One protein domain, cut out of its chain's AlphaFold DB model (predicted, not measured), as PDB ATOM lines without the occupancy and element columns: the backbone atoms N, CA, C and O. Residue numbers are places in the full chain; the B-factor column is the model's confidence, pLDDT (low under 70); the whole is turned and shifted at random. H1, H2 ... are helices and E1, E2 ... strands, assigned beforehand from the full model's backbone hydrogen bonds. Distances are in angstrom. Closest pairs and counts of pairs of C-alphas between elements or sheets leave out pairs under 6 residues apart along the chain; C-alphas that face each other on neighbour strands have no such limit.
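Overview. This is residues 2 to 161, 270 to 297 and 424 to 435 of the 435 residues of an uncharacterized protein of Heterorhabditis bacteriophora (UniProt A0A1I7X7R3). A body of short antiparallel strand pairs, E1 with E4, E2 with E3 and E5 with E6, has strand E7 close to E6 and a V of two helices, H1 and H2, at one end. Away from that V, H7 meets the body near the ends of E4 and E7, and the chain beyond it, with H6, reaches outward, where residues 280 to 286 stick out. The 200 printed residues run H1 H2 H3 H4 E1 H5 E2 E3 E4 E5 E6 E7 H6 H7 H8; the class is mixed, helices and strands, with under half of the residues in named elements. The whole is only just compact, close to loose, with a radius of gyration of the C-alphas of 19.7 A and spans of 58 by 47 by 27 A.

Along the chain. The strand pairs are E2, residues 76 to 81, with E3, 85 to 90; E1, 60 to 65, with E4, 110 to 115; and E5, 130 to 136, 19.5 A long, with E6, 148 to 150. E7, 154 to 161, is 22.5 A long and pairs with no named strand. H1, residues 16 to 28, begins with C-alpha 16 at (-80.639, 88.804, 26.305) and is 18.7 A long; H2, 30 to 42, is 19.6 A long. The short helices are H3, 46 to 51; H4, 56 to 59; H5, 72 to 75; H6, 275 to 281; H7, 290 to 295; and H8, 429 to 432, ending with C-alpha 432 at (-89.990, 88.868, 26.399).

Arrangement. E2 and E3 form a hairpin, with N 79 and O 87 at 2.9 A, within hydrogen-bond range. The closest C-alphas of H3 and E2 are those of Leu 50 and Asn 80, 6.5 A apart. E3 and E5 are near each other, with 7 pairs of C-alphas within 10 A. E5 and E6 form a hairpin, with N 132 and O 148 at 2.8 A. E1 and E4 are antiparallel at 176 degrees, with N 64 and O 111 at 2.8 A. The closest C-alphas of H5 and E1 are Leu 72 and Ala 63, 7.2 A apart; of H4 and E4, Met 59 and Lys 115, 5.3 A; of H7 and E4, Gln 295 and Lys 115, 5.6 A; of E6 and E7, Ala 150 and Thr 156, 6.0 A. H1 and H2 only just touch, and only at the corner, with 3 pairs of C-alphas within 8 A, the closest Phe 26 and Met 32 at 6.4 A. H8 and H1 only just touch, also with 3 pairs, the closest Leu 432 and Val 23 at 7.5 A. H6 and H7 are apart. Every O i to N i+4 pair is within hydrogen-bond range in H1, H3 and H7, against 6 of 9 in H2 and 2 of 3 in H6; H4, H5 and H8 are too short for such a pair.

Size, cuts and confidence. The two C-alphas farthest apart, Glu 17 and Glu 281, are 61.9 A apart. Residues 162 to 269 and 298 to 423 are not printed, with C-alpha gaps of 28.4 A and 17.3 A. The links E3 to E4, E4 to E5 and E5 to E6 are long. The mean pLDDT of the printed part is 76.3; it is under 70 at residues 2 to 14, 123 to 128, 270 to 290 and 424 to 435.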
ATOM      1  N   THR A   2    -109.061  68.012  36.211       22.73
ATOM      2  CA  THR A   2    -107.996  68.927  36.624       22.73
ATOM      3  C   THR A   2    -107.223  69.321  35.371       22.73
ATOM      4  O   THR A   2    -106.763  68.438  34.654       22.73
ATOM      5  N   VAL A   3    -107.164  70.616  35.072       26.81
ATOM      6  CA  VAL A   3    -106.265  71.169  34.055       26.81
ATOM      7  C   VAL A   3    -104.855  70.914  34.583       26.81
ATOM      8  O   VAL A   3    -104.481  71.492  35.603       26.81
ATOM      9  N   GLU A   4    -104.149  69.946  34.000       38.44
ATOM     10  CA  GLU A   4    -102.741  69.707  34.316       38.44
ATOM     11  C   GLU A   4    -101.912  70.909  33.841       38.44
ATOM     12  O   GLU A   4    -102.232  71.536  32.829       38.44
ATOM     13  N   GLU A   5    -100.904  71.278  34.634       41.12
ATOM     14  CA  GLU A   5     -99.997  72.399  34.375       41.12
ATOM     15  C   GLU A   5     -99.384  72.292  32.969       41.12
ATOM     16  O   GLU A   5     -98.839  71.256  32.589       41.12
ATOM     17  N   GLY A   6     -99.481  73.373  32.188       45.41
ATOM     18  CA  GLY A   6     -98.912  73.439  30.844       45.41
ATOM     19  C   GLY A   6     -97.389  73.274  30.853       45.41
ATOM     20  O   GLY A   6     -96.702  73.738  31.762       45.41
ATOM     21  N   LYS A   7     -96.852  72.615  29.822       54.19
ATOM     22  CA  LYS A   7     -95.406  72.416  29.633       54.19
ATOM     23  C   LYS A   7     -94.747  73.751  29.244       54.19
ATOM     24  O   LYS A   7     -95.021  74.278  28.169       54.19
ATOM     25  N   GLU A   8     -93.879  74.293  30.099       52.28
ATOM     26  CA  GLU A   8     -93.132  75.532  29.828       52.28
ATOM     27  C   GLU A   8     -91.857  75.244  29.012       52.28
ATOM     28  O   GLU A   8     -91.062  74.371  29.362       52.28
ATOM     29  N   VAL A   9     -91.650  75.986  27.916       55.44
ATOM     30  CA  VAL A   9     -90.414  75.932  27.113       55.44
ATOM     31  C   VAL A   9     -89.534  77.120  27.502       55.44
ATOM     32  O   VAL A   9     -89.731  78.235  27.013       55.44
ATOM     33  N   ILE A  10     -88.550  76.887  28.373       56.25
ATOM     34  CA  ILE A  10     -87.561  77.903  28.752       56.25
ATOM     35  C   ILE A  10     -86.327  77.737  27.865       56.25
ATOM     36  O   ILE A  10     -85.652  76.710  27.899       56.25
ATOM     37  N   PHE A  11     -86.018  78.758  27.061       64.25
ATOM     38  CA  PHE A  11     -84.801  78.773  26.256       64.25
ATOM     39  C   PHE A  11     -83.612  79.275  27.092       64.25
ATOM     40  O   PHE A  11     -83.244  80.443  27.020       64.25
ATOM     41  N   GLU A  12     -83.020  78.401  27.908       54.97
ATOM     42  CA  GLU A  12     -81.994  78.776  28.901       54.97
ATOM     43  C   GLU A  12     -80.668  79.280  28.302       54.97
ATOM     44  O   GLU A  12     -79.874  79.905  29.001       54.97
ATOM     45  N   ASN A  13     -80.416  79.017  27.016       61.06
ATOM     46  CA  ASN A  13     -79.108  79.220  26.385       61.06
ATOM     47  C   ASN A  13     -79.058  80.393  25.385       61.06
ATOM     48  O   ASN A  13     -78.166  80.434  24.541       61.06
ATOM     49  N   ILE A  14     -80.031  81.310  25.438       67.44
ATOM     50  CA  ILE A  14     -80.101  82.494  24.567       67.44
ATOM     51  C   ILE A  14     -79.676  83.722  25.372       67.44
ATOM     52  O   ILE A  14     -80.152  83.937  26.489       67.44
ATOM     53  N   THR A  15     -78.772  84.536  24.826       73.25
ATOM     54  CA  THR A  15     -78.392  85.801  25.469       73.25
ATOM     55  C   THR A  15     -79.528  86.824  25.385       73.25
ATOM     56  O   THR A  15     -80.354  86.782  24.478       73.25
ATOM     57  N   ASN A  16     -79.581  87.783  26.317       70.25
ATOM     58  CA  ASN A  16     -80.639  88.804  26.305       70.25
ATOM     59  C   ASN A  16     -80.668  89.620  24.996       70.25
ATOM     60  O   ASN A  16     -81.742  90.025  24.576       70.25
ATOM     61  N   GLU A  17     -79.510  89.835  24.366       74.25
ATOM     62  CA  GLU A  17     -79.367  90.565  23.097       74.25
ATOM     63  C   GLU A  17     -79.908  89.753  21.907       74.25
ATOM     64  O   GLU A  17     -80.723  90.243  21.131       74.25
ATOM     65  N   GLU A  18     -79.571  88.463  21.821       74.88
ATOM     66  CA  GLU A  18     -80.141  87.564  20.807       74.88
ATOM     67  C   GLU A  18     -81.662  87.408  20.956       74.88
ATOM     68  O   GLU A  18     -82.384  87.279  19.967       74.88
ATOM     69  N   ALA A  19     -82.159  87.414  22.194       72.88
ATOM     70  CA  ALA A  19     -83.585  87.321  22.462       72.88
ATOM     71  C   ALA A  19     -84.336  88.587  22.020       72.88
ATOM     72  O   ALA A  19     -85.431  88.466  21.470       72.88
ATOM     73  N   THR A  20     -83.758  89.781  22.211       75.44
ATOM     74  CA  THR A  20     -84.339  91.032  21.695       75.44
ATOM     75  C   THR A  20     -84.342  91.071  20.170       75.44
ATOM     76  O   THR A  20     -85.370  91.403  19.588       75.44
ATOM     77  N   ASP A  21     -83.264  90.622  19.521       76.88
ATOM     78  CA  ASP A  21     -83.178  90.580  18.056       76.88
ATOM     79  C   ASP A  21     -84.237  89.648  17.443       76.88
ATOM     80  O   ASP A  21     -84.887  89.997  16.457       76.88
ATOM     81  N   ILE A  22     -84.461  88.474  18.049       77.75
ATOM     82  CA  ILE A  22     -85.513  87.539  17.616       77.75
ATOM     83  C   ILE A  22     -86.903  88.173  17.754       77.75
ATOM     84  O   ILE A  22     -87.757  88.001  16.883       77.75
ATOM     85  N   VAL A  23     -87.156  88.878  18.859       77.38
ATOM     86  CA  VAL A  23     -88.448  89.531  19.097       77.38
ATOM     87  C   VAL A  23     -88.688  90.625  18.061       77.38
ATOM     88  O   VAL A  23     -89.767  90.660  17.469       77.38
ATOM     89  N   ASP A  24     -87.688  91.457  17.782       79.19
ATOM     90  CA  ASP A  24     -87.777  92.498  16.758       79.19
ATOM     91  C   ASP A  24     -88.048  91.891  15.372       79.19
ATOM     92  O   ASP A  24     -88.949  92.341  14.659       79.19
ATOM     93  N   GLU A  25     -87.370  90.800  15.013       77.88
ATOM     94  CA  GLU A  25     -87.603  90.075  13.760       77.88
ATOM     95  C   GLU A  25     -89.034  89.517  13.663       77.88
ATOM     96  O   GLU A  25     -89.685  89.658  12.627       77.88
ATOM     97  N   PHE A  26     -89.584  88.977  14.756       80.56
ATOM     98  CA  PHE A  26     -90.980  88.525  14.807       80.56
ATOM     99  C   PHE A  26     -92.000  89.661  14.715       80.56
ATOM    100  O   PHE A  26     -93.097  89.450  14.192       80.56
ATOM    101  N   THR A  27     -91.674  90.857  15.212       77.38
ATOM    102  CA  THR A  27     -92.552  92.028  15.055       77.38
ATOM    103  C   THR A  27     -92.577  92.537  13.616       77.38
ATOM    104  O   THR A  27     -93.618  93.011  13.158       77.38
ATOM    105  N   LEU A  28     -91.458  92.410  12.897       81.88
ATOM    106  CA  LEU A  28     -91.334  92.798  11.493       81.88
ATOM    107  C   LEU A  28     -91.996  91.780  10.560       81.88
ATOM    108  O   LEU A  28     -92.745  92.170   9.662       81.88
ATOM    109  N   ASP A  29     -91.745  90.488  10.779       79.00
ATOM    110  CA  ASP A  29     -92.334  89.395  10.008       79.00
ATOM    111  C   ASP A  29     -92.740  88.208  10.909       79.00
ATOM    112  O   ASP A  29     -91.935  87.318  11.214       79.00
ATOM    113  N   PRO A  30     -94.033  88.116  11.272       75.19
ATOM    114  CA  PRO A  30     -94.563  87.011  12.069       75.19
ATOM    115  C   PRO A  30     -94.427  85.627  11.414       75.19
ATOM    116  O   PRO A  30     -94.623  84.607  12.081       75.19
ATOM    117  N   SER A  31     -94.130  85.543  10.112       76.06
ATOM    118  CA  SER A  31     -93.967  84.259   9.425       76.06
ATOM    119  C   SER A  31     -92.668  83.540   9.808       76.06
ATOM    120  O   SER A  31     -92.644  82.305   9.832       76.06
ATOM    121  N   MET A  32     -91.643  84.292  10.227       78.25
ATOM    122  CA  MET A  32     -90.319  83.774  10.596       78.25
ATOM    123  C   MET A  32     -90.340  82.885  11.840       78.25
ATOM    124  O   MET A  32     -89.453  82.053  12.032       78.25
ATOM    125  N   VAL A  33     -91.392  82.980  12.659       78.06
ATOM    126  CA  VAL A  33     -91.596  82.120  13.836       78.06
ATOM    127  C   VAL A  33     -91.583  80.636  13.453       78.06
ATOM    128  O   VAL A  33     -91.076  79.798  14.199       78.06
ATOM    129  N   LYS A  34     -92.075  80.300  12.254       76.00
ATOM    130  CA  LYS A  34     -92.089  78.922  11.742       76.00
ATOM    131  C   LYS A  34     -90.703  78.363  11.438       76.00
ATOM    132  O   LYS A  34     -90.566  77.147  11.412       76.00
ATOM    133  N   ASP A  35     -89.706  79.218  11.242       79.50
ATOM    134  CA  ASP A  35     -88.329  78.813  10.972       79.50
ATOM    135  C   ASP A  35     -87.450  78.912  12.219       79.50
ATOM    136  O   ASP A  35     -86.700  77.982  12.523       79.50
ATOM    137  N   ILE A  36     -87.573  80.006  12.975       82.75
ATOM    138  CA  ILE A  36     -86.727  80.282  14.142       82.75
ATOM    139  C   ILE A  36     -87.037  79.323  15.290       82.75
ATOM    140  O   ILE A  36     -86.114  78.797  15.907       82.75
ATOM    141  N   ILE A  37     -88.311  79.031  15.568       82.69
ATOM    142  CA  ILE A  37     -88.650  78.153  16.695       82.69
ATOM    143  C   ILE A  37     -88.145  76.717  16.469       82.69
ATOM    144  O   ILE A  37     -87.438  76.211  17.343       82.69
ATOM    145  N   PRO A  38     -88.391  76.054  15.319       85.94
ATOM    146  CA  PRO A  38     -87.793  74.744  15.050       85.94
ATOM    147  C   PRO A  38     -86.264  74.755  15.028       85.94
ATOM    148  O   PRO A  38     -85.649  73.758  15.400       85.94
ATOM    149  N   PHE A  39     -85.642  75.865  14.617       88.38
ATOM    150  CA  PHE A  39     -84.189  76.026  14.672       88.38
ATOM    151  C   PHE A  39     -83.679  76.005  16.119       88.38
ATOM    152  O   PHE A  39     -82.769  75.240  16.438       88.38
ATOM    153  N   LEU A  40     -84.304  76.781  17.012       85.00
ATOM    154  CA  LEU A  40     -83.959  76.817  18.435       85.00
ATOM    155  C   LEU A  40     -84.198  75.462  19.103       85.00
ATOM    156  O   LEU A  40     -83.313  74.942  19.779       85.00
ATOM    157  N   ILE A  41     -85.372  74.864  18.878       84.81
ATOM    158  CA  ILE A  41     -85.720  73.556  19.442       84.81
ATOM    159  C   ILE A  41     -84.770  72.475  18.920       84.81
ATOM    160  O   ILE A  41     -84.324  71.629  19.692       84.81
ATOM    161  N   GLY A  42     -84.402  72.519  17.637       84.88
ATOM    162  CA  GLY A  42     -83.469  71.579  17.019       84.88
ATOM    163  C   GLY A  42     -82.067  71.575  17.635       84.88
ATOM    164  O   GLY A  42     -81.357  70.577  17.498       84.88
ATOM    165  N   GLY A  43     -81.684  72.648  18.337       83.81
ATOM    166  CA  GLY A  43     -80.442  72.731  19.104       83.81
ATOM    167  C   GLY A  43     -80.457  71.950  20.424       83.81
ATOM    168  O   GLY A  43     -79.384  71.627  20.935       83.81
ATOM    169  N   TYR A  44     -81.633  71.612  20.964       85.00
ATOM    170  CA  TYR A  44     -81.750  70.879  22.227       85.00
ATOM    171  C   TYR A  44     -81.549  69.362  22.058       85.00
ATOM    172  O   TYR A  44     -81.904  68.782  21.019       85.00
ATOM    173  N   PRO A  45     -81.039  68.688  23.108       86.25
ATOM    174  CA  PRO A  45     -81.018  67.232  23.196       86.25
ATOM    175  C   PRO A  45     -82.388  66.589  22.932       86.25
ATOM    176  O   PRO A  45     -83.443  67.183  23.161       86.25
ATOM    177  N   GLU A  46     -82.383  65.361  22.410       86.25
ATOM    178  CA  GLU A  46     -83.611  64.653  22.020       86.25
ATOM    179  C   GLU A  46     -84.568  64.399  23.190       86.25
ATOM    180  O   GLU A  46     -85.778  64.529  23.023       86.25
ATOM    181  N   ASP A  47     -84.049  64.094  24.376       87.62
ATOM    182  CA  ASP A  47     -84.819  63.880  25.602       87.62
ATOM    183  C   ASP A  47     -85.640  65.112  25.997       87.62
ATOM    184  O   ASP A  47     -86.834  64.984  26.273       87.62
ATOM    185  N   VAL A  48     -85.041  66.303  25.913       87.12
ATOM    186  CA  VAL A  48     -85.733  67.575  26.166       87.12
ATOM    187  C   VAL A  48     -86.807  67.819  25.105       87.12
ATOM    188  O   VAL A  48     -87.952  68.130  25.426       87.12
ATOM    189  N   ARG A  49     -86.490  67.614  23.821       87.38
ATOM    190  CA  ARG A  49     -87.476  67.786  22.736       87.38
ATOM    191  C   ARG A  49     -88.681  66.857  22.891       87.38
ATOM    192  O   ARG A  49     -89.811  67.268  22.633       87.38
ATOM    193  N   LEU A  50     -88.447  65.619  23.324       89.19
ATOM    194  CA  LEU A  50     -89.493  64.624  23.554       89.19
ATOM    195  C   LEU A  50     -90.432  65.016  24.702       89.19
ATOM    196  O   LEU A  50     -91.627  64.731  24.598       89.19
ATOM    197  N   SER A  51     -89.924  65.647  25.770       87.06
ATOM    198  CA  SER A  51     -90.739  66.074  26.918       87.06
ATOM    199  C   SER A  51     -91.590  67.312  26.642       87.06
ATOM    200  O   SER A  51     -92.643  67.465  27.252       87.06
ATOM    201  N   LEU A  52     -91.166  68.172  25.710       84.00
ATOM    202  CA  LEU A  52     -91.869  69.412  25.343       84.00
ATOM    203  C   LEU A  52     -93.074  69.202  24.411       84.00
ATOM    204  O   LEU A  52     -93.742  70.161  24.032       84.00
ATOM    205  N   SER A  53     -93.327  67.972  23.971       87.31
ATOM    206  CA  SER A  53     -94.375  67.673  22.998       87.31
ATOM    207  C   SER A  53     -95.392  66.669  23.548       87.31
ATOM    208  O   SER A  53     -95.282  66.181  24.679       87.31
ATOM    209  N   TRP A  54     -96.424  66.405  22.755       86.81
ATOM    210  CA  TRP A  54     -97.569  65.586  23.121       86.81
ATOM    211  C   TRP A  54     -97.159  64.133  23.366       86.81
ATOM    212  O   TRP A  54     -96.307  63.577  22.659       86.81
ATOM    213  N   THR A  55     -97.758  63.507  24.373       90.88
ATOM    214  CA  THR A  55     -97.624  62.068  24.633       90.88
ATOM    215  C   THR A  55     -98.721  61.275  23.916       90.88
ATOM    216  O   THR A  55     -99.663  61.840  23.356       90.88
ATOM    217  N   LYS A  56     -98.594  59.943  23.880       90.19
ATOM    218  CA  LYS A  56     -99.594  59.089  23.217       90.19
ATOM    219  C   LYS A  56    -100.926  59.149  23.958       90.19
ATOM    220  O   LYS A  56    -101.979  59.157  23.331       90.19
ATOM    221  N   GLU A  57    -100.858  59.196  25.279       88.44
ATOM    222  CA  GLU A  57    -101.984  59.214  26.200       88.44
ATOM    223  C   GLU A  57    -102.757  60.533  26.126       88.44
ATOM    224  O   GLU A  57    -103.983  60.532  26.213       88.44
ATOM    225  N   GLU A  58    -102.052  61.647  25.914       87.62
ATOM    226  CA  GLU A  58    -102.664  62.961  25.691       87.62
ATOM    227  C   GLU A  58    -103.368  63.026  24.324       87.62
ATOM    228  O   GLU A  58    -104.452  63.601  24.198       87.62
ATOM    229  N   MET A  59    -102.772  62.416  23.292       87.62
ATOM    230  CA  MET A  59    -103.235  62.550  21.910       87.62
ATOM    231  C   MET A  59    -104.336  61.556  21.518       87.62
ATOM    232  O   MET A  59    -105.281  61.922  20.811       87.62
ATOM    233  N   PHE A  60    -104.219  60.286  21.912       91.62
ATOM    234  CA  PHE A  60    -105.084  59.202  21.444       91.62
ATOM    235  C   PHE A  60    -106.074  58.762  22.522       91.62
ATOM    236  O   PHE A  60    -105.692  58.317  23.598       91.62
ATOM    237  N   LEU A  61    -107.364  58.752  22.183       89.69
ATOM    238  CA  LEU A  61    -108.387  58.109  23.011       89.69
ATOM    239  C   LEU A  61    -108.457  56.611  22.731       89.69
ATOM    240  O   LEU A  61    -108.512  55.785  23.642       89.69
ATOM    241  N   TRP A  62    -108.482  56.247  21.450       91.94
ATOM    242  CA  TRP A  62    -108.417  54.858  21.015       91.94
ATOM    243  C   TRP A  62    -107.994  54.763  19.550       91.94
ATOM    244  O   TRP A  62    -108.201  55.681  18.757       91.94
ATOM    245  N   ALA A  63    -107.447  53.607  19.183       93.44
ATOM    246  CA  ALA A  63    -107.176  53.244  17.802       93.44
ATOM    247  C   ALA A  63    -107.631  51.805  17.533       93.44
ATOM    248  O   ALA A  63    -107.579  50.939  18.415       93.44
ATOM    249  N   ALA A  64    -108.090  51.552  16.314       93.06
ATOM    250  CA  ALA A  64    -108.491  50.238  15.847       93.06
ATOM    251  C   ALA A  64    -108.079  50.028  14.390       93.06
ATOM    252  O   ALA A  64    -108.070  50.959  13.591       93.06
ATOM    253  N   TYR A  65    -107.774  48.789  14.033       92.56
ATOM    254  CA  TYR A  65    -107.471  48.377  12.670       92.56
ATOM    255  C   TYR A  65    -108.287  47.131  12.331       92.56
ATOM    256  O   TYR A  65    -108.276  46.162  13.090       92.56
ATOM    257  N   GLU A  66    -109.031  47.160  11.223       90.38
ATOM    258  CA  GLU A  66    -109.981  46.094  10.847       90.38
ATOM    259  C   GLU A  66    -110.966  45.719  11.977       90.38
ATOM    260  O   GLU A  66    -111.177  44.540  12.277       90.38
ATOM    261  N   ASP A  67    -111.541  46.732  12.634       87.75
ATOM    262  CA  ASP A  67    -112.433  46.609  13.801       87.75
ATOM    263  C   ASP A  67    -111.788  45.934  15.039       87.75
ATOM    264  O   ASP A  67    -112.484  45.540  15.978       87.75
ATOM    265  N   ARG A  68    -110.455  45.789  15.080       90.88
ATOM    266  CA  ARG A  68    -109.716  45.283  16.250       90.88
ATOM    267  C   ARG A  68    -108.982  46.414  16.946       90.88
ATOM    268  O   ARG A  68    -108.237  47.148  16.306       90.88
ATOM    269  N   LYS A  69    -109.156  46.523  18.263       92.94
ATOM    270  CA  LYS A  69    -108.456  47.517  19.084       92.94
ATOM    271  C   LYS A  69    -106.938  47.310  18.995       92.94
ATOM    272  O   LYS A  69    -106.468  46.188  19.181       92.94
ATOM    273  N   LEU A  70    -106.213  48.392  18.731       92.44
ATOM    274  CA  LEU A  70    -104.753  48.433  18.726       92.44
ATOM    275  C   LEU A  70    -104.209  48.762  20.119       92.44
ATOM    276  O   LEU A  70    -104.893  49.376  20.944       92.44
ATOM    277  N   ASN A  71    -102.962  48.373  20.364       91.69
ATOM    278  CA  ASN A  71    -102.187  48.816  21.511       91.69
ATOM    279  C   ASN A  71    -101.311  50.004  21.095       91.69
ATOM    280  O   ASN A  71    -100.351  49.840  20.347       91.69
ATOM    281  N   LEU A  72    -101.626  51.192  21.611       90.44
ATOM    282  CA  LEU A  72    -100.924  52.437  21.281       90.44
ATOM    283  C   LEU A  72     -99.420  52.379  21.596       90.44
ATOM    284  O   LEU A  72     -98.618  52.979  20.879       90.44
ATOM    285  N   GLU A  73     -99.006  51.605  22.603       88.94
ATOM    286  CA  GLU A  73     -97.590  51.509  22.961       88.94
ATOM    287  C   GLU A  73     -96.769  50.687  21.977       88.94
ATOM    288  O   GLU A  73     -95.622  51.027  21.696       88.94
ATOM    289  N   VAL A  74     -97.375  49.645  21.413       88.19
ATOM    290  CA  VAL A  74     -96.678  48.677  20.559       88.19
ATOM    291  C   VAL A  74     -96.876  48.984  19.076       88.19
ATOM    292  O   VAL A  74     -95.941  48.844  18.292       88.19
ATOM    293  N   ASP A  75     -98.084  49.397  18.689       91.19
ATOM    294  CA  ASP A  75     -98.489  49.514  17.284       91.19
ATOM    295  C   ASP A  75     -98.185  50.890  16.674       91.19
ATOM    296  O   ASP A  75     -98.160  51.025  15.447       91.19
ATOM    297  N   PHE A  76     -97.942  51.899  17.517       92.38
ATOM    298  CA  PHE A  76     -97.518  53.234  17.104       92.38
ATOM    299  C   PHE A  76     -96.084  53.500  17.560       92.38
ATOM    300  O   PHE A  76     -95.781  53.553  18.755       92.38
ATOM    301  N   VAL A  77     -95.197  53.722  16.594       92.12
ATOM    302  CA  VAL A  77     -93.809  54.110  16.856       92.12
ATOM    303  C   VAL A  77     -93.740  55.625  16.995       92.12
ATOM    304  O   VAL A  77     -94.193  56.347  16.115       92.12
ATOM    305  N   LYS A  78     -93.174  56.111  18.100       91.94
ATOM    306  CA  LYS A  78     -92.934  57.540  18.314       91.94
ATOM    307  C   LYS A  78     -91.617  57.946  17.652       91.94
ATOM    308  O   LYS A  78     -90.610  57.274  17.862       91.94
ATOM    309  N   PHE A  79     -91.610  59.059  16.930       90.25
ATOM    310  CA  PHE A  79     -90.394  59.765  16.524       90.25
ATOM    311  C   PHE A  79     -90.572  61.272  16.745       90.25
ATOM    312  O   PHE A  79     -91.700  61.755  16.779       90.25
ATOM    313  N   ASN A  80     -89.481  62.011  16.943       91.06
ATOM    314  CA  ASN A  80     -89.529  63.458  17.155       91.06
ATOM    315  C   ASN A  80     -88.966  64.185  15.933       91.06
ATOM    316  O   ASN A  80     -87.772  64.080  15.641       91.06
ATOM    317  N   ASP A  81     -89.826  64.921  15.237       90.12
ATOM    318  CA  ASP A  81     -89.418  65.860  14.201       90.12
ATOM    319  C   ASP A  81     -89.248  67.252  14.812       90.12
ATOM    320  O   ASP A  81     -90.001  67.684  15.685       90.12
ATOM    321  N   LYS A  82     -88.232  67.978  14.361       87.75
ATOM    322  CA  LYS A  82     -87.819  69.227  15.002       87.75
ATOM    323  C   LYS A  82     -88.822  70.360  14.767       87.75
ATOM    324  O   LYS A  82     -88.919  71.250  15.607       87.75
ATOM    325  N   ALA A  83     -89.607  70.297  13.691       85.50
ATOM    326  CA  ALA A  83     -90.656  71.262  13.372       85.50
ATOM    327  C   ALA A  83     -92.064  70.782  13.763       85.50
ATOM    328  O   ALA A  83     -92.911  71.603  14.127       85.50
ATOM    329  N   LEU A  84     -92.331  69.473  13.699       87.12
ATOM    330  CA  LEU A  84     -93.641  68.898  14.027       87.12
ATOM    331  C   LEU A  84     -93.780  68.455  15.488       87.12
ATOM    332  O   LEU A  84     -94.907  68.317  15.941       87.12
ATOM    333  N   GLY A  85     -92.688  68.236  16.222       89.12
ATOM    334  CA  GLY A  85     -92.713  67.652  17.563       89.12
ATOM    335  C   GLY A  85     -92.852  66.127  17.545       89.12
ATOM    336  O   GLY A  85     -92.351  65.441  16.649       89.12
ATOM    337  N   ASN A  86     -93.516  65.577  18.563       92.38
ATOM    338  CA  ASN A  86     -93.761  64.147  18.687       92.38
ATOM    339  C   ASN A  86     -94.779  63.690  17.644       92.38
ATOM    340  O   ASN A  86     -95.924  64.134  17.589       92.38
ATOM    341  N   CYS A  87     -94.325  62.755  16.829       93.06
ATOM    342  CA  CYS A  87     -95.051  62.163  15.732       93.06
ATOM    343  C   CYS A  87     -95.251  60.673  16.017       93.06
ATOM    344  O   CYS A  87     -94.335  59.990  16.485       93.06
ATOM    345  N   PHE A  88     -96.441  60.152  15.729       94.38
ATOM    346  CA  PHE A  88     -96.803  58.767  16.023       94.38
ATOM    347  C   PHE A  88     -97.134  58.005  14.758       94.38
ATOM    348  O   PHE A  88     -98.086  58.343  14.052       94.38
ATOM    349  N   THR A  89     -96.367  56.946  14.510       94.12
ATOM    350  CA  THR A  89     -96.406  56.221  13.252       94.12
ATOM    351  C   THR A  89     -96.995  54.823  13.374       94.12
ATOM    352  O   THR A  89     -96.358  53.929  13.933       94.12
ATOM    353  N   PHE A  90     -98.177  54.596  12.800       94.25
ATOM    354  CA  PHE A  90     -98.743  53.250  12.664       94.25
ATOM    355  C   PHE A  90     -98.026  52.471  11.556       94.25
ATOM    356  O   PHE A  90     -97.754  53.032  10.497       94.25
ATOM    357  N   ASN A  91     -97.773  51.174  11.769       92.50
ATOM    358  CA  ASN A  91     -97.147  50.264  10.790       92.50
ATOM    359  C   ASN A  91     -95.760  50.727  10.285       92.50
ATOM    360  O   ASN A  91     -95.385  50.491   9.136       92.50
ATOM    361  N   HIS A  92     -94.994  51.380  11.159       91.12
ATOM    362  CA  HIS A  92     -93.639  51.859  10.886       91.12
ATOM    363  C   HIS A  92     -92.626  50.719  10.646       91.12
ATOM    364  O   HIS A  92     -92.863  49.562  11.014       91.12
ATOM    365  N   GLU A  93     -91.459  51.036  10.073       86.12
ATOM    366  CA  GLU A  93     -90.364  50.078   9.861       86.12
ATOM    367  C   GLU A  93     -89.915  49.376  11.153       86.12
ATOM    368  O   GLU A  93     -89.779  48.151  11.177       86.12
ATOM    369  N   ASN A  94     -89.778  50.144  12.234       86.56
ATOM    370  CA  ASN A  94     -89.376  49.646  13.556       86.56
ATOM    371  C   ASN A  94     -90.522  48.993  14.351       86.56
ATOM    372  O   ASN A  94     -90.320  48.593  15.495       86.56
ATOM    373  N   SER A  95     -91.727  48.895  13.780       86.00
ATOM    374  CA  SER A  95     -92.830  48.180  14.426       86.00
ATOM    375  C   SER A  95     -92.549  46.677  14.449       86.00
ATOM    376  O   SER A  95     -92.162  46.090  13.436       86.00
ATOM    377  N   SER A  96     -92.803  46.041  15.595       82.38
ATOM    378  CA  SER A  96     -92.706  44.580  15.748       82.38
ATOM    379  C   SER A  96     -93.747  43.828  14.909       82.38
ATOM    380  O   SER A  96     -93.524  42.689  14.493       82.38
ATOM    381  N   THR A  97     -94.882  44.472  14.640       84.44
ATOM    382  CA  THR A  97     -96.022  43.922  13.913       84.44
ATOM    383  C   THR A  97     -96.168  44.606  12.556       84.44
ATOM    384  O   THR A  97     -96.065  45.827  12.432       84.44
ATOM    385  N   ILE A  98     -96.422  43.796  11.523       88.50
ATOM    386  CA  ILE A  98     -96.731  44.273  10.171       88.50
ATOM    387  C   ILE A  98     -98.222  44.071   9.926       88.50
ATOM    388  O   ILE A  98     -98.708  42.936   9.843       88.50
ATOM    389  N   TYR A  99     -98.939  45.178   9.775       89.25
ATOM    390  CA  TYR A  99    -100.367  45.174   9.489       89.25
ATOM    391  C   TYR A  99    -100.592  45.099   7.979       89.25
ATOM    392  O   TYR A  99    -100.088  45.927   7.230       89.25
ATOM    393  N   LYS A 100    -101.337  44.088   7.519       86.19
ATOM    394  CA  LYS A 100    -101.762  43.935   6.117       86.19
ATOM    395  C   LYS A 100    -103.274  44.135   6.025       86.19
ATOM    396  O   LYS A 100    -103.987  43.646   6.896       86.19
ATOM    397  N   SER A 101    -103.738  44.752   4.938       83.81
ATOM    398  CA  SER A 101    -105.155  44.951   4.630       83.81
ATOM    399  C   SER A 101    -105.703  43.655   4.074       83.81
ATOM    400  O   SER A 101    -105.229  43.142   3.062       83.81
ATOM    401  N   ARG A 102    -106.678  43.107   4.783       83.81
ATOM    402  CA  ARG A 102    -107.432  41.903   4.428       83.81
ATOM    403  C   ARG A 102    -108.861  42.271   4.070       83.81
ATOM    404  O   ARG A 102    -109.514  41.556   3.315       83.81
ATOM    405  N   ARG A 103    -109.360  43.366   4.641       83.12
ATOM    406  CA  ARG A 103    -110.659  43.958   4.341       83.12
ATOM    407  C   ARG A 103    -110.463  45.309   3.671       83.12
ATOM    408  O   ARG A 103    -109.616  46.100   4.071       83.12
ATOM    409  N   LEU A 104    -111.282  45.559   2.659       81.00
ATOM    410  CA  LEU A 104    -111.323  46.824   1.935       81.00
ATOM    411  C   LEU A 104    -112.477  47.689   2.444       81.00
ATOM    412  O   LEU A 104    -113.394  47.212   3.121       81.00
ATOM    413  N   GLY A 105    -112.435  48.967   2.085       80.19
ATOM    414  CA  GLY A 105    -113.397  49.966   2.522       80.19
ATOM    415  C   GLY A 105    -113.200  50.392   3.976       80.19
ATOM    416  O   GLY A 105    -112.279  49.963   4.670       80.19
ATOM    417  N   HIS A 106    -114.102  51.248   4.453       75.88
ATOM    418  CA  HIS A 106    -113.967  51.964   5.729       75.88
ATOM    419  C   HIS A 106    -113.762  51.063   6.960       75.88
ATOM    420  O   HIS A 106    -113.015  51.415   7.868       75.88
ATOM    421  N   ARG A 107    -114.393  49.882   6.993       77.75
ATOM    422  CA  ARG A 107    -114.251  48.917   8.106       77.75
ATOM    423  C   ARG A 107    -112.941  48.128   8.077       77.75
ATOM    424  O   ARG A 107    -112.553  47.546   9.079       77.75
ATOM    425  N   GLY A 108    -112.272  48.080   6.930       82.50
ATOM    426  CA  GLY A 108    -110.965  47.440   6.779       82.50
ATOM    427  C   GLY A 108    -109.781  48.382   7.003       82.50
ATOM    428  O   GLY A 108    -108.631  47.992   6.817       82.50
ATOM    429  N   GLY A 109    -110.069  49.636   7.346       88.19
ATOM    430  CA  GLY A 109    -109.085  50.685   7.543       88.19
ATOM    431  C   GLY A 109    -108.538  50.787   8.965       88.19
ATOM    432  O   GLY A 109    -108.945  50.056   9.871       88.19
ATOM    433  N   LEU A 110    -107.631  51.746   9.142       93.25
ATOM    434  CA  LEU A 110    -107.245  52.260  10.452       93.25
ATOM    435  C   LEU A 110    -108.262  53.320  10.879       93.25
ATOM    436  O   LEU A 110    -108.556  54.239  10.120       93.25
ATOM    437  N   GLN A 111    -108.764  53.202  12.096       92.81
ATOM    438  CA  GLN A 111    -109.669  54.147  12.728       92.81
ATOM    439  C   GLN A 111    -109.008  54.662  13.995       92.81
ATOM    440  O   GLN A 111    -108.511  53.881  14.807       92.81
ATOM    441  N   VAL A 112    -108.992  55.973  14.159       93.56
ATOM    442  CA  VAL A 112    -108.330  56.640  15.271       93.56
ATOM    443  C   VAL A 112    -109.260  57.712  15.803       93.56
ATOM    444  O   VAL A 112    -109.801  58.508  15.039       93.56
ATOM    445  N   MET A 113    -109.440  57.730  17.116       91.25
ATOM    446  CA  MET A 113    -110.060  58.840  17.819       91.25
ATOM    447  C   MET A 113    -108.991  59.544  18.638       91.25
ATOM    448  O   MET A 113    -108.335  58.930  19.485       91.25
ATOM    449  N   THR A 114    -108.837  60.830  18.390       91.44
ATOM    450  CA  THR A 114    -107.800  61.671  18.980       91.44
ATOM    451  C   THR A 114    -108.410  62.908  19.613       91.44
ATOM    452  O   THR A 114    -109.524  63.308  19.266       91.44
ATOM    453  N   LYS A 115    -107.660  63.537  20.512       86.44
ATOM    454  CA  LYS A 115    -108.014  64.814  21.123       86.44
ATOM    455  C   LYS A 115    -107.071  65.898  20.601       86.44
ATOM    456  O   LYS A 115    -105.859  65.749  20.677       86.44
ATOM    457  N   SER A 116    -107.629  66.972  20.054       82.06
ATOM    458  CA  SER A 116    -106.900  68.173  19.643       82.06
ATOM    459  C   SER A 116    -107.382  69.355  20.480       82.06
ATOM    460  O   SER A 116    -108.472  69.879  20.245       82.06
ATOM    461  N   ILE A 117    -106.592  69.757  21.475       80.06
ATOM    462  CA  ILE A 117    -106.936  70.865  22.373       80.06
ATOM    463  C   ILE A 117    -106.385  72.149  21.765       80.06
ATOM    464  O   ILE A 117    -105.211  72.453  21.922       80.06
ATOM    465  N   SER A 118    -107.223  72.901  21.049       74.06
ATOM    466  CA  SER A 118    -106.798  74.117  20.337       74.06
ATOM    467  C   SER A 118    -106.212  75.205  21.242       74.06
ATOM    468  O   SER A 118    -105.455  76.039  20.761       74.06
ATOM    469  N   GLU A 119    -106.556  75.208  22.531       76.56
ATOM    470  CA  GLU A 119    -106.048  76.173  23.516       76.56
ATOM    471  C   GLU A 119    -104.569  75.957  23.859       76.56
ATOM    472  O   GLU A 119    -103.880  76.902  24.226       76.56
ATOM    473  N   GLU A 120    -104.062  74.735  23.679       76.75
ATOM    474  CA  GLU A 120    -102.661  74.373  23.926       76.75
ATOM    475  C   GLU A 120    -101.784  74.545  22.675       76.75
ATOM    476  O   GLU A 120    -100.606  74.189  22.676       76.75
ATOM    477  N   TYR A 121    -102.337  75.061  21.574       75.94
ATOM    478  CA  TYR A 121    -101.583  75.252  20.338       75.94
ATOM    479  C   TYR A 121    -100.742  76.521  20.427       75.94
ATOM    480  O   TYR A 121    -101.163  77.567  20.918       75.94
ATOM    481  N   VAL A 122     -99.542  76.445  19.865       73.00
ATOM    482  CA  VAL A 122     -98.677  77.610  19.676       73.00
ATOM    483  C   VAL A 122     -99.320  78.604  18.706       73.00
ATOM    484  O   VAL A 122     -99.769  78.240  17.616       73.00
ATOM    485  N   SER A 123     -99.354  79.877  19.105       65.06
ATOM    486  CA  SER A 123    -100.158  80.939  18.475       65.06
ATOM    487  C   SER A 123     -99.798  81.260  17.017       65.06
ATOM    488  O   SER A 123    -100.590  81.879  16.313       65.06
ATOM    489  N   TRP A 124     -98.630  80.829  16.535       66.62
ATOM    490  CA  TRP A 124     -98.143  81.042  15.164       66.62
ATOM    491  C   TRP A 124     -98.486  79.903  14.186       66.62
ATOM    492  O   TRP A 124     -98.062  79.912  13.023       66.62
ATOM    493  N   THR A 125     -99.221  78.887  14.636       64.44
ATOM    494  CA  THR A 125     -99.542  77.711  13.820       64.44
ATOM    495  C   THR A 125    -100.845  77.905  13.052       64.44
ATOM    496  O   THR A 125    -101.855  78.348  13.587       64.44
ATOM    497  N   VAL A 126    -100.797  77.656  11.736       56.31
ATOM    498  CA  VAL A 126    -101.834  78.110  10.785       56.31
ATOM    499  C   VAL A 126    -102.981  77.104  10.567       56.31
ATOM    500  O   VAL A 126    -104.071  77.548  10.210       56.31
ATOM    501  N   PRO A 127    -102.832  75.786  10.809       59.59
ATOM    502  CA  PRO A 127    -103.989  74.901  10.929       59.59
ATOM    503  C   PRO A 127    -104.207  74.406  12.368       59.59
ATOM    504  O   PRO A 127    -103.353  73.725  12.932       59.59
ATOM    505  N   SER A 128    -105.395  74.666  12.920       62.25
ATOM    506  CA  SER A 128    -105.903  73.951  14.093       62.25
ATOM    507  C   SER A 128    -106.363  72.548  13.682       62.25
ATOM    508  O   SER A 128    -107.115  72.373  12.719       62.25
ATOM    509  N   GLY A 129    -105.876  71.528  14.387       79.75
ATOM    510  CA  GLY A 129    -106.169  70.125  14.099       79.75
ATOM    511  C   GLY A 129    -104.927  69.243  14.050       79.75
ATOM    512  O   GLY A 129    -103.825  69.650  14.417       79.75
ATOM    513  N   ILE A 130    -105.132  68.006  13.622       88.88
ATOM    514  CA  ILE A 130    -104.133  66.945  13.604       88.88
ATOM    515  C   ILE A 130    -103.622  66.752  12.184       88.88
ATOM    516  O   ILE A 130    -104.405  66.616  11.241       88.88
ATOM    517  N   MET A 131    -102.302  66.732  12.030       91.19
ATOM    518  CA  MET A 131    -101.659  66.523  10.740       91.19
ATOM    519  C   MET A 131    -101.507  65.028  10.471       91.19
ATOM    520  O   MET A 131    -100.940  64.289  11.275       91.19
ATOM    521  N   VAL A 132    -102.024  64.596   9.325       93.50
ATOM    522  CA  VAL A 132    -102.084  63.198   8.896       93.50
ATOM    523  C   VAL A 132    -101.223  63.037   7.645       93.50
ATOM    524  O   VAL A 132    -101.535  63.607   6.593       93.50
ATOM    525  N   PHE A 133    -100.162  62.236   7.746       94.50
ATOM    526  CA  PHE A 133     -99.250  61.938   6.639       94.50
ATOM    527  C   PHE A 133     -99.349  60.464   6.247       94.50
ATOM    528  O   PHE A 133     -99.202  59.580   7.090       94.50
ATOM    529  N   VAL A 134     -99.557  60.193   4.959       94.00
ATOM    530  CA  VAL A 134     -99.574  58.829   4.412       94.00
ATOM    531  C   VAL A 134     -98.331  58.645   3.553       94.00
ATOM    532  O   VAL A 134     -98.193  59.310   2.527       94.00
ATOM    533  N   HIS A 135     -97.442  57.748   3.967       93.06
ATOM    534  CA  HIS A 135     -96.134  57.543   3.338       93.06
ATOM    535  C   HIS A 135     -95.769  56.053   3.280       93.06
ATOM    536  O   HIS A 135     -96.469  55.218   3.862       93.06
ATOM    537  N   ASP A 136     -94.706  55.688   2.549       91.88
ATOM    538  CA  ASP A 136     -94.235  54.295   2.527       91.88
ATOM    539  C   ASP A 136     -93.616  53.905   3.878       91.88
ATOM    540  O   ASP A 136     -93.041  54.732   4.579       91.88
ATOM    541  N   ARG A 137     -93.702  52.627   4.252       90.12
ATOM    542  CA  ARG A 137     -93.229  52.093   5.540       90.12
ATOM    543  C   ARG A 137     -91.780  52.465   5.863       90.12
ATOM    544  O   ARG A 137     -91.464  52.622   7.038       90.12
ATOM    545  N   HIS A 138     -90.929  52.539   4.845       90.00
ATOM    546  CA  HIS A 138     -89.494  52.799   4.992       90.00
ATOM    547  C   HIS A 138     -89.142  54.251   4.649       90.00
ATOM    548  O   HIS A 138     -87.974  54.577   4.519       90.00
ATOM    549  N   GLU A 139     -90.120  55.125   4.433       89.94
ATOM    550  CA  GLU A 139     -89.892  56.524   4.083       89.94
ATOM    551  C   GLU A 139     -89.984  57.410   5.328       89.94
ATOM    552  O   GLU A 139     -90.902  57.258   6.133       89.94
ATOM    553  N   SER A 140     -89.051  58.351   5.485       89.75
ATOM    554  CA  SER A 140     -89.121  59.369   6.535       89.75
ATOM    555  C   SER A 140     -90.092  60.490   6.163       89.75
ATOM    556  O   SER A 140     -90.059  60.981   5.034       89.75
ATOM    557  N   VAL A 141     -90.877  60.966   7.128       91.06
ATOM    558  CA  VAL A 141     -91.755  62.137   6.969       91.06
ATOM    559  C   VAL A 141     -91.076  63.385   7.518       91.06
ATOM    560  O   VAL A 141     -90.445  63.332   8.570       91.06
ATOM    561  N   VAL A 142     -91.241  64.505   6.815       88.31
ATOM    562  CA  VAL A 142     -90.801  65.840   7.244       88.31
ATOM    563  C   VAL A 142     -91.992  66.800   7.300       88.31
ATOM    564  O   VAL A 142     -93.057  66.511   6.754       88.31
ATOM    565  N   SER A 143     -91.817  67.970   7.917       86.12
ATOM    566  CA  SER A 143     -92.870  68.994   8.056       86.12
ATOM    567  C   SER A 143     -93.560  69.389   6.749       86.12
ATOM    568  O   SER A 143     -94.770  69.642   6.722       86.12
ATOM    569  N   ASP A 144     -92.792  69.416   5.664       86.31
ATOM    570  CA  ASP A 144     -93.243  69.887   4.354       86.31
ATOM    571  C   ASP A 144     -93.766  68.753   3.470       86.31
ATOM    572  O   ASP A 144     -94.218  68.996   2.350       86.31
ATOM    573  N   SER A 145     -93.735  67.511   3.965       88.88
ATOM    574  CA  SER A 145     -94.322  66.379   3.259       88.88
ATOM    575  C   SER A 145     -95.824  66.612   3.022       88.88
ATOM    576  O   SER A 145     -96.504  67.219   3.862       88.88
ATOM    577  N   PRO A 146     -96.381  66.111   1.904       89.12
ATOM    578  CA  PRO A 146     -97.808  66.209   1.631       89.12
ATOM    579  C   PRO A 146     -98.637  65.638   2.783       89.12
ATOM    580  O   PRO A 146     -98.469  64.485   3.182       89.12
ATOM    581  N   ARG A 147     -99.555  66.455   3.306       90.81
ATOM    582  CA  ARG A 147    -100.371  66.119   4.476       90.81
ATOM    583  C   ARG A 147    -101.826  66.497   4.288       90.81
ATOM    584  O   ARG A 147    -102.154  67.395   3.514       90.81
ATOM    585  N   THR A 148    -102.687  65.834   5.046       90.94
ATOM    586  CA  THR A 148    -104.086  66.232   5.231       90.94
ATOM    587  C   THR A 148    -104.283  66.656   6.681       90.94
ATOM    588  O   THR A 148    -103.810  65.974   7.584       90.94
ATOM    589  N   ASN A 149    -104.974  67.769   6.919       89.44
ATOM    590  CA  ASN A 149    -105.265  68.235   8.276       89.44
ATOM    591  C   ASN A 149    -106.679  67.790   8.667       89.44
ATOM    592  O   ASN A 149    -107.630  68.077   7.940       89.44
ATOM    593  N   ALA A 150    -106.814  67.104   9.799       90.31
ATOM    594  CA  ALA A 150    -108.093  66.703  10.378       90.31
ATOM    595  C   ALA A 150    -108.440  67.644  11.540       90.31
ATOM    596  O   ALA A 150    -107.681  67.739  12.504       90.31
ATOM    597  N   ARG A 151    -109.559  68.366  11.452       87.19
ATOM    598  CA  ARG A 151    -109.954  69.354  12.474       87.19
ATOM    599  C   ARG A 151    -110.731  68.730  13.637       87.19
ATOM    600  O   ARG A 151    -111.381  67.696  13.492       87.19
ATOM    601  N   GLY A 152    -110.683  69.394  14.789       88.19
ATOM    602  CA  GLY A 152    -111.508  69.082  15.962       88.19
ATOM    603  C   GLY A 152    -113.006  69.230  15.684       88.19
ATOM    604  O   GLY A 152    -113.419  70.119  14.938       88.19
ATOM    605  N   GLY A 153    -113.821  68.340  16.250       86.62
ATOM    606  CA  GLY A 153    -115.279  68.295  16.114       86.62
ATOM    607  C   GLY A 153    -115.788  67.552  14.876       86.62
ATOM    608  O   GLY A 153    -117.001  67.457  14.666       86.62
ATOM    609  N   PHE A 154    -114.891  67.009  14.048       89.25
ATOM    610  CA  PHE A 154    -115.234  66.358  12.785       89.25
ATOM    611  C   PHE A 154    -114.652  64.945  12.677       89.25
ATOM    612  O   PHE A 154    -113.634  64.592  13.273       89.25
ATOM    613  N   GLY A 155    -115.347  64.124  11.892       90.88
ATOM    614  CA  GLY A 155    -114.873  62.847  11.393       90.88
ATOM    615  C   GLY A 155    -114.354  62.982   9.966       90.88
ATOM    616  O   GLY A 155    -115.148  63.174   9.041       90.88
ATOM    617  N   THR A 156    -113.043  62.846   9.791       92.19
ATOM    618  CA  THR A 156    -112.344  62.868   8.503       92.19
ATOM    619  C   THR A 156    -112.092  61.439   8.018       92.19
ATOM    620  O   THR A 156    -111.456  60.629   8.694       92.19
ATOM    621  N   ILE A 157    -112.578  61.115   6.823       92.06
ATOM    622  CA  ILE A 157    -112.374  59.823   6.165       92.06
ATOM    623  C   ILE A 157    -111.428  60.027   4.984       92.06
ATOM    624  O   ILE A 157    -111.728  60.769   4.055       92.06
ATOM    625  N   LEU A 158    -110.294  59.336   5.001       93.19
ATOM    626  CA  LEU A 158    -109.269  59.352   3.969       93.19
ATOM    627  C   LEU A 158    -109.342  58.053   3.169       93.19
ATOM    628  O   LEU A 158    -109.161  56.952   3.691       93.19
ATOM    629  N   SER A 159    -109.595  58.193   1.874       92.00
ATOM    630  CA  SER A 159    -109.516  57.105   0.906       92.00
ATOM    631  C   SER A 159    -108.176  57.181   0.186       92.00
ATOM    632  O   SER A 159    -107.911  58.138  -0.545       92.00
ATOM    633  N   VAL A 160    -107.332  56.176   0.405       91.50
ATOM    634  CA  VAL A 160    -105.955  56.131  -0.101       91.50
ATOM    635  C   VAL A 160    -105.881  55.251  -1.346       91.50
ATOM    636  O   VAL A 160    -106.441  54.158  -1.377       91.50
ATOM    637  N   LYS A 161    -105.168  55.708  -2.380       90.75
ATOM    638  CA  LYS A 161    -104.900  54.951  -3.610       90.75
ATOM    639  C   LYS A 161    -103.391  54.892  -3.878       90.75
ATOM    640  O   LYS A 161    -102.807  55.925  -4.216       90.75
ATOM    641  N   GLN A 270    -120.786  65.476  15.712       68.75
ATOM    642  CA  GLN A 270    -122.084  65.633  16.380       68.75
ATOM    643  C   GLN A 270    -123.209  64.834  15.701       68.75
ATOM    644  O   GLN A 270    -124.194  64.494  16.348       68.75
ATOM    645  N   ASN A 271    -123.068  64.525  14.406       62.91
ATOM    646  CA  ASN A 271    -124.028  63.705  13.662       62.91
ATOM    647  C   ASN A 271    -123.707  62.200  13.733       62.91
ATOM    648  O   ASN A 271    -124.589  61.374  13.515       62.91
ATOM    649  N   LEU A 272    -122.443  61.835  13.978       57.56
ATOM    650  CA  LEU A 272    -121.966  60.443  14.018       57.56
ATOM    651  C   LEU A 272    -122.203  59.799  15.381       57.56
ATOM    652  O   LEU A 272    -122.580  58.631  15.489       57.56
ATOM    653  N   ILE A 273    -121.971  60.572  16.431       58.31
ATOM    654  CA  ILE A 273    -122.338  60.204  17.782       58.31
ATOM    655  C   ILE A 273    -123.705  60.834  17.970       58.31
ATOM    656  O   ILE A 273    -123.797  62.049  18.049       58.31
ATOM    657  N   ASP A 274    -124.761  60.022  17.995       53.38
ATOM    658  CA  ASP A 274    -126.104  60.446  18.401       53.38
ATOM    659  C   ASP A 274    -126.064  60.964  19.856       53.38
ATOM    660  O   ASP A 274    -126.311  60.236  20.821       53.38
ATOM    661  N   PHE A 275    -125.558  62.189  19.992       52.53
ATOM    662  CA  PHE A 275    -125.258  62.911  21.223       52.53
ATOM    663  C   PHE A 275    -126.543  63.473  21.813       52.53
ATOM    664  O   PHE A 275    -126.689  63.570  23.028       52.53
ATOM    665  N   LYS A 276    -127.490  63.827  20.940       49.97
ATOM    666  CA  LYS A 276    -128.703  64.545  21.309       49.97
ATOM    667  C   LYS A 276    -129.774  63.619  21.881       49.97
ATOM    668  O   LYS A 276    -130.420  64.011  22.853       49.97
ATOM    669  N   ASP A 277    -129.911  62.396  21.364       50.69
ATOM    670  CA  ASP A 277    -130.940  61.470  21.852       50.69
ATOM    671  C   ASP A 277    -130.461  60.636  23.055       50.69
ATOM    672  O   ASP A 277    -131.199  60.493  24.033       50.69
ATOM    673  N   ARG A 278    -129.187  60.210  23.102       47.69
ATOM    674  CA  ARG A 278    -128.645  59.453  24.256       47.69
ATOM    675  C   ARG A 278    -128.479  60.272  25.539       47.69
ATOM    676  O   ARG A 278    -128.688  59.733  26.628       47.69
ATOM    677  N   CYS A 279    -128.172  61.566  25.438       53.66
ATOM    678  CA  CYS A 279    -128.101  62.453  26.608       53.66
ATOM    679  C   CYS A 279    -129.478  62.863  27.146       53.66
ATOM    680  O   CYS A 279    -129.591  63.301  28.290       53.66
ATOM    681  N   ARG A 280    -130.543  62.700  26.353       49.44
ATOM    682  CA  ARG A 280    -131.909  63.025  26.776       49.44
ATOM    683  C   ARG A 280    -132.548  61.907  27.604       49.44
ATOM    684  O   ARG A 280    -133.378  62.188  28.465       49.44
ATOM    685  N   GLU A 281    -132.147  60.660  27.364       51.84
ATOM    686  CA  GLU A 281    -132.701  59.470  28.026       51.84
ATOM    687  C   GLU A 281    -131.945  59.072  29.305       51.84
ATOM    688  O   GLU A 281    -132.532  58.553  30.257       51.84
ATOM    689  N   SER A 282    -130.647  59.371  29.376       47.09
ATOM    690  CA  SER A 282    -129.795  59.058  30.519       47.09
ATOM    691  C   SER A 282    -129.531  60.318  31.345       47.09
ATOM    692  O   SER A 282    -128.662  61.111  31.004       47.09
ATOM    693  N   ARG A 283    -130.220  60.485  32.487       46.88
ATOM    694  CA  ARG A 283    -129.874  61.465  33.545       46.88
ATOM    695  C   ARG A 283    -128.535  61.122  34.236       46.88
ATOM    696  O   ARG A 283    -128.465  61.062  35.462       46.88
ATOM    697  N   ARG A 284    -127.484  60.817  33.473       46.38
ATOM    698  CA  ARG A 284    -126.123  60.607  33.974       46.38
ATOM    699  C   ARG A 284    -125.269  61.807  33.606       46.38
ATOM    700  O   ARG A 284    -125.296  62.264  32.472       46.38
ATOM    701  N   HIS A 285    -124.478  62.247  34.572       48.66
ATOM    702  CA  HIS A 285    -123.501  63.333  34.496       48.66
ATOM    703  C   HIS A 285    -122.300  63.068  33.550       48.66
ATOM    704  O   HIS A 285    -121.298  63.754  33.667       48.66
ATOM    705  N   ASP A 286    -122.399  62.114  32.616       50.12
ATOM    706  CA  ASP A 286    -121.324  61.676  31.696       50.12
ATOM    707  C   ASP A 286    -121.630  62.064  30.233       50.12
ATOM    708  O   ASP A 286    -121.357  61.326  29.286       50.12
ATOM    709  N   CYS A 287    -122.268  63.216  30.030       56.72
ATOM    710  CA  CYS A 287    -122.416  63.796  28.698       56.72
ATOM    711  C   CYS A 287    -121.223  64.712  28.436       56.72
ATOM    712  O   CYS A 287    -121.059  65.695  29.157       56.72
ATOM    713  N   LEU A 288    -120.420  64.386  27.416       61.94
ATOM    714  CA  LEU A 288    -119.343  65.269  26.962       61.94
ATOM    715  C   LEU A 288    -119.950  66.625  26.582       61.94
ATOM    716  O   LEU A 288    -120.980  66.672  25.896       61.94
ATOM    717  N   SER A 289    -119.342  67.711  27.052       67.94
ATOM    718  CA  SER A 289    -119.789  69.067  26.730       67.94
ATOM    719  C   SER A 289    -119.609  69.367  25.234       67.94
ATOM    720  O   SER A 289    -118.871  68.681  24.525       67.94
ATOM    721  N   GLU A 290    -120.284  70.399  24.721       69.62
ATOM    722  CA  GLU A 290    -120.102  70.846  23.327       69.62
ATOM    723  C   GLU A 290    -118.637  71.233  23.041       69.62
ATOM    724  O   GLU A 290    -118.112  70.973  21.958       69.62
ATOM    725  N   GLU A 291    -117.961  71.763  24.057       72.25
ATOM    726  CA  GLU A 291    -116.543  72.109  24.055       72.25
ATOM    727  C   GLU A 291    -115.657  70.857  23.986       72.25
ATOM    728  O   GLU A 291    -114.821  70.742  23.090       72.25
ATOM    729  N   GLU A 292    -115.904  69.850  24.827       75.81
ATOM    730  CA  GLU A 292    -115.188  68.571  24.765       75.81
ATOM    731  C   GLU A 292    -115.411  67.867  23.421       75.81
ATOM    732  O   GLU A 292    -114.467  67.343  22.837       75.81
ATOM    733  N   ALA A 293    -116.630  67.903  22.874       75.50
ATOM    734  CA  ALA A 293    -116.938  67.325  21.568       75.50
ATOM    735  C   ALA A 293    -116.200  68.037  20.420       75.50
ATOM    736  O   ALA A 293    -115.791  67.385  19.459       75.50
ATOM    737  N   SER A 294    -115.996  69.354  20.526       80.56
ATOM    738  CA  SER A 294    -115.222  70.141  19.557       80.56
ATOM    739  C   SER A 294    -113.718  69.842  19.587       80.56
ATOM    740  O   SER A 294    -113.035  70.031  18.584       80.56
ATOM    741  N   GLN A 295    -113.212  69.302  20.699       84.81
ATOM    742  CA  GLN A 295    -111.820  68.869  20.840       84.81
ATOM    743  C   GLN A 295    -111.580  67.455  20.289       84.81
ATOM    744  O   GLN A 295    -110.432  67.045  20.134       84.81
ATOM    745  N   LEU A 296    -112.632  66.681  19.999       88.00
ATOM    746  CA  LEU A 296    -112.506  65.316  19.486       88.00
ATOM    747  C   LEU A 296    -112.364  65.294  17.967       88.00
ATOM    748  O   LEU A 296    -113.176  65.871  17.249       88.00
ATOM    749  N   THR A 297    -111.399  64.533  17.467       90.25
ATOM    750  CA  THR A 297    -111.212  64.296  16.033       90.25
ATOM    751  C   THR A 297    -111.288  62.806  15.754       90.25
ATOM    752  O   THR A 297    -110.586  62.005  16.373       90.25
ATOM    753  N   SER A 424     -96.729  71.659  22.375       30.78
ATOM    754  CA  SER A 424     -97.666  72.294  23.302       30.78
ATOM    755  C   SER A 424     -97.145  73.687  23.655       30.78
ATOM    756  O   SER A 424     -95.976  73.841  24.012       30.78
ATOM    757  N   ALA A 425     -97.986  74.705  23.530       32.75
ATOM    758  CA  ALA A 425     -97.673  76.062  23.947       32.75
ATOM    759  C   ALA A 425     -97.875  76.231  25.446       32.75
ATOM    760  O   ALA A 425     -98.896  75.785  25.957       32.75
ATOM    761  N   LEU A 426     -97.003  77.009  26.098       30.52
ATOM    762  CA  LEU A 426     -97.436  78.111  26.963       30.52
ATOM    763  C   LEU A 426     -96.277  79.059  27.339       30.52
ATOM    764  O   LEU A 426     -95.162  78.646  27.638       30.52
ATOM    765  N   THR A 427     -96.604  80.358  27.285       30.16
ATOM    766  CA  THR A 427     -96.009  81.499  28.014       30.16
ATOM    767  C   THR A 427     -94.483  81.649  28.072       30.16
ATOM    768  O   THR A 427     -93.897  81.592  29.141       30.16
ATOM    769  N   SER A 428     -93.841  82.049  26.970       29.62
ATOM    770  CA  SER A 428     -92.572  82.811  27.066       29.62
ATOM    771  C   SER A 428     -92.536  84.089  26.219       29.62
ATOM    772  O   SER A 428     -91.830  85.034  26.570       29.62
ATOM    773  N   ALA A 429     -93.414  84.235  25.217       28.59
ATOM    774  CA  ALA A 429     -93.595  85.525  24.535       28.59
ATOM    775  C   ALA A 429     -94.138  86.619  25.480       28.59
ATOM    776  O   ALA A 429     -93.841  87.797  25.307       28.59
ATOM    777  N   GLY A 430     -94.867  86.234  26.534       26.16
ATOM    778  CA  GLY A 430     -95.324  87.154  27.578       26.16
ATOM    779  C   GLY A 430     -94.224  87.627  28.530       26.16
ATOM    780  O   GLY A 430     -94.447  88.604  29.234       26.16
ATOM    781  N   HIS A 431     -93.049  86.985  28.552       30.42
ATOM    782  CA  HIS A 431     -91.927  87.419  29.391       30.42
ATOM    783  C   HIS A 431     -90.862  88.208  28.623       30.42
ATOM    784  O   HIS A 431     -90.174  89.024  29.232       30.42
ATOM    785  N   LEU A 432     -90.797  88.037  27.300       30.83
ATOM    786  CA  LEU A 432     -89.990  88.868  26.399       30.83
ATOM    787  C   LEU A 432     -90.664  90.202  26.038       30.83
ATOM    788  O   LEU A 432     -89.974  91.173  25.767       30.83
ATOM    789  N   LEU A 433     -91.998  90.282  26.092       28.06
ATOM    790  CA  LEU A 433     -92.752  91.523  25.842       28.06
ATOM    791  C   LEU A 433     -93.023  92.360  27.110       28.06
ATOM    792  O   LEU A 433     -93.676  93.399  27.027       28.06
ATOM    793  N   HIS A 434     -92.549  91.923  28.284       27.62
ATOM    794  CA  HIS A 434     -92.799  92.591  29.572       27.62
ATOM    795  C   HIS A 434     -91.543  92.892  30.406       27.62
ATOM    796  O   HIS A 434     -91.657  93.140  31.611       27.62
ATOM    797  N   LYS A 435     -90.357  92.933  29.792       27.42
ATOM    798  CA  LYS A 435     -89.166  93.519  30.418       27.42
ATOM    799  C   LYS A 435     -88.497  94.541  29.524       27.42
ATOM    800  O   LYS A 435     -88.348  94.239  28.326       27.42
TER     801      LYS A 435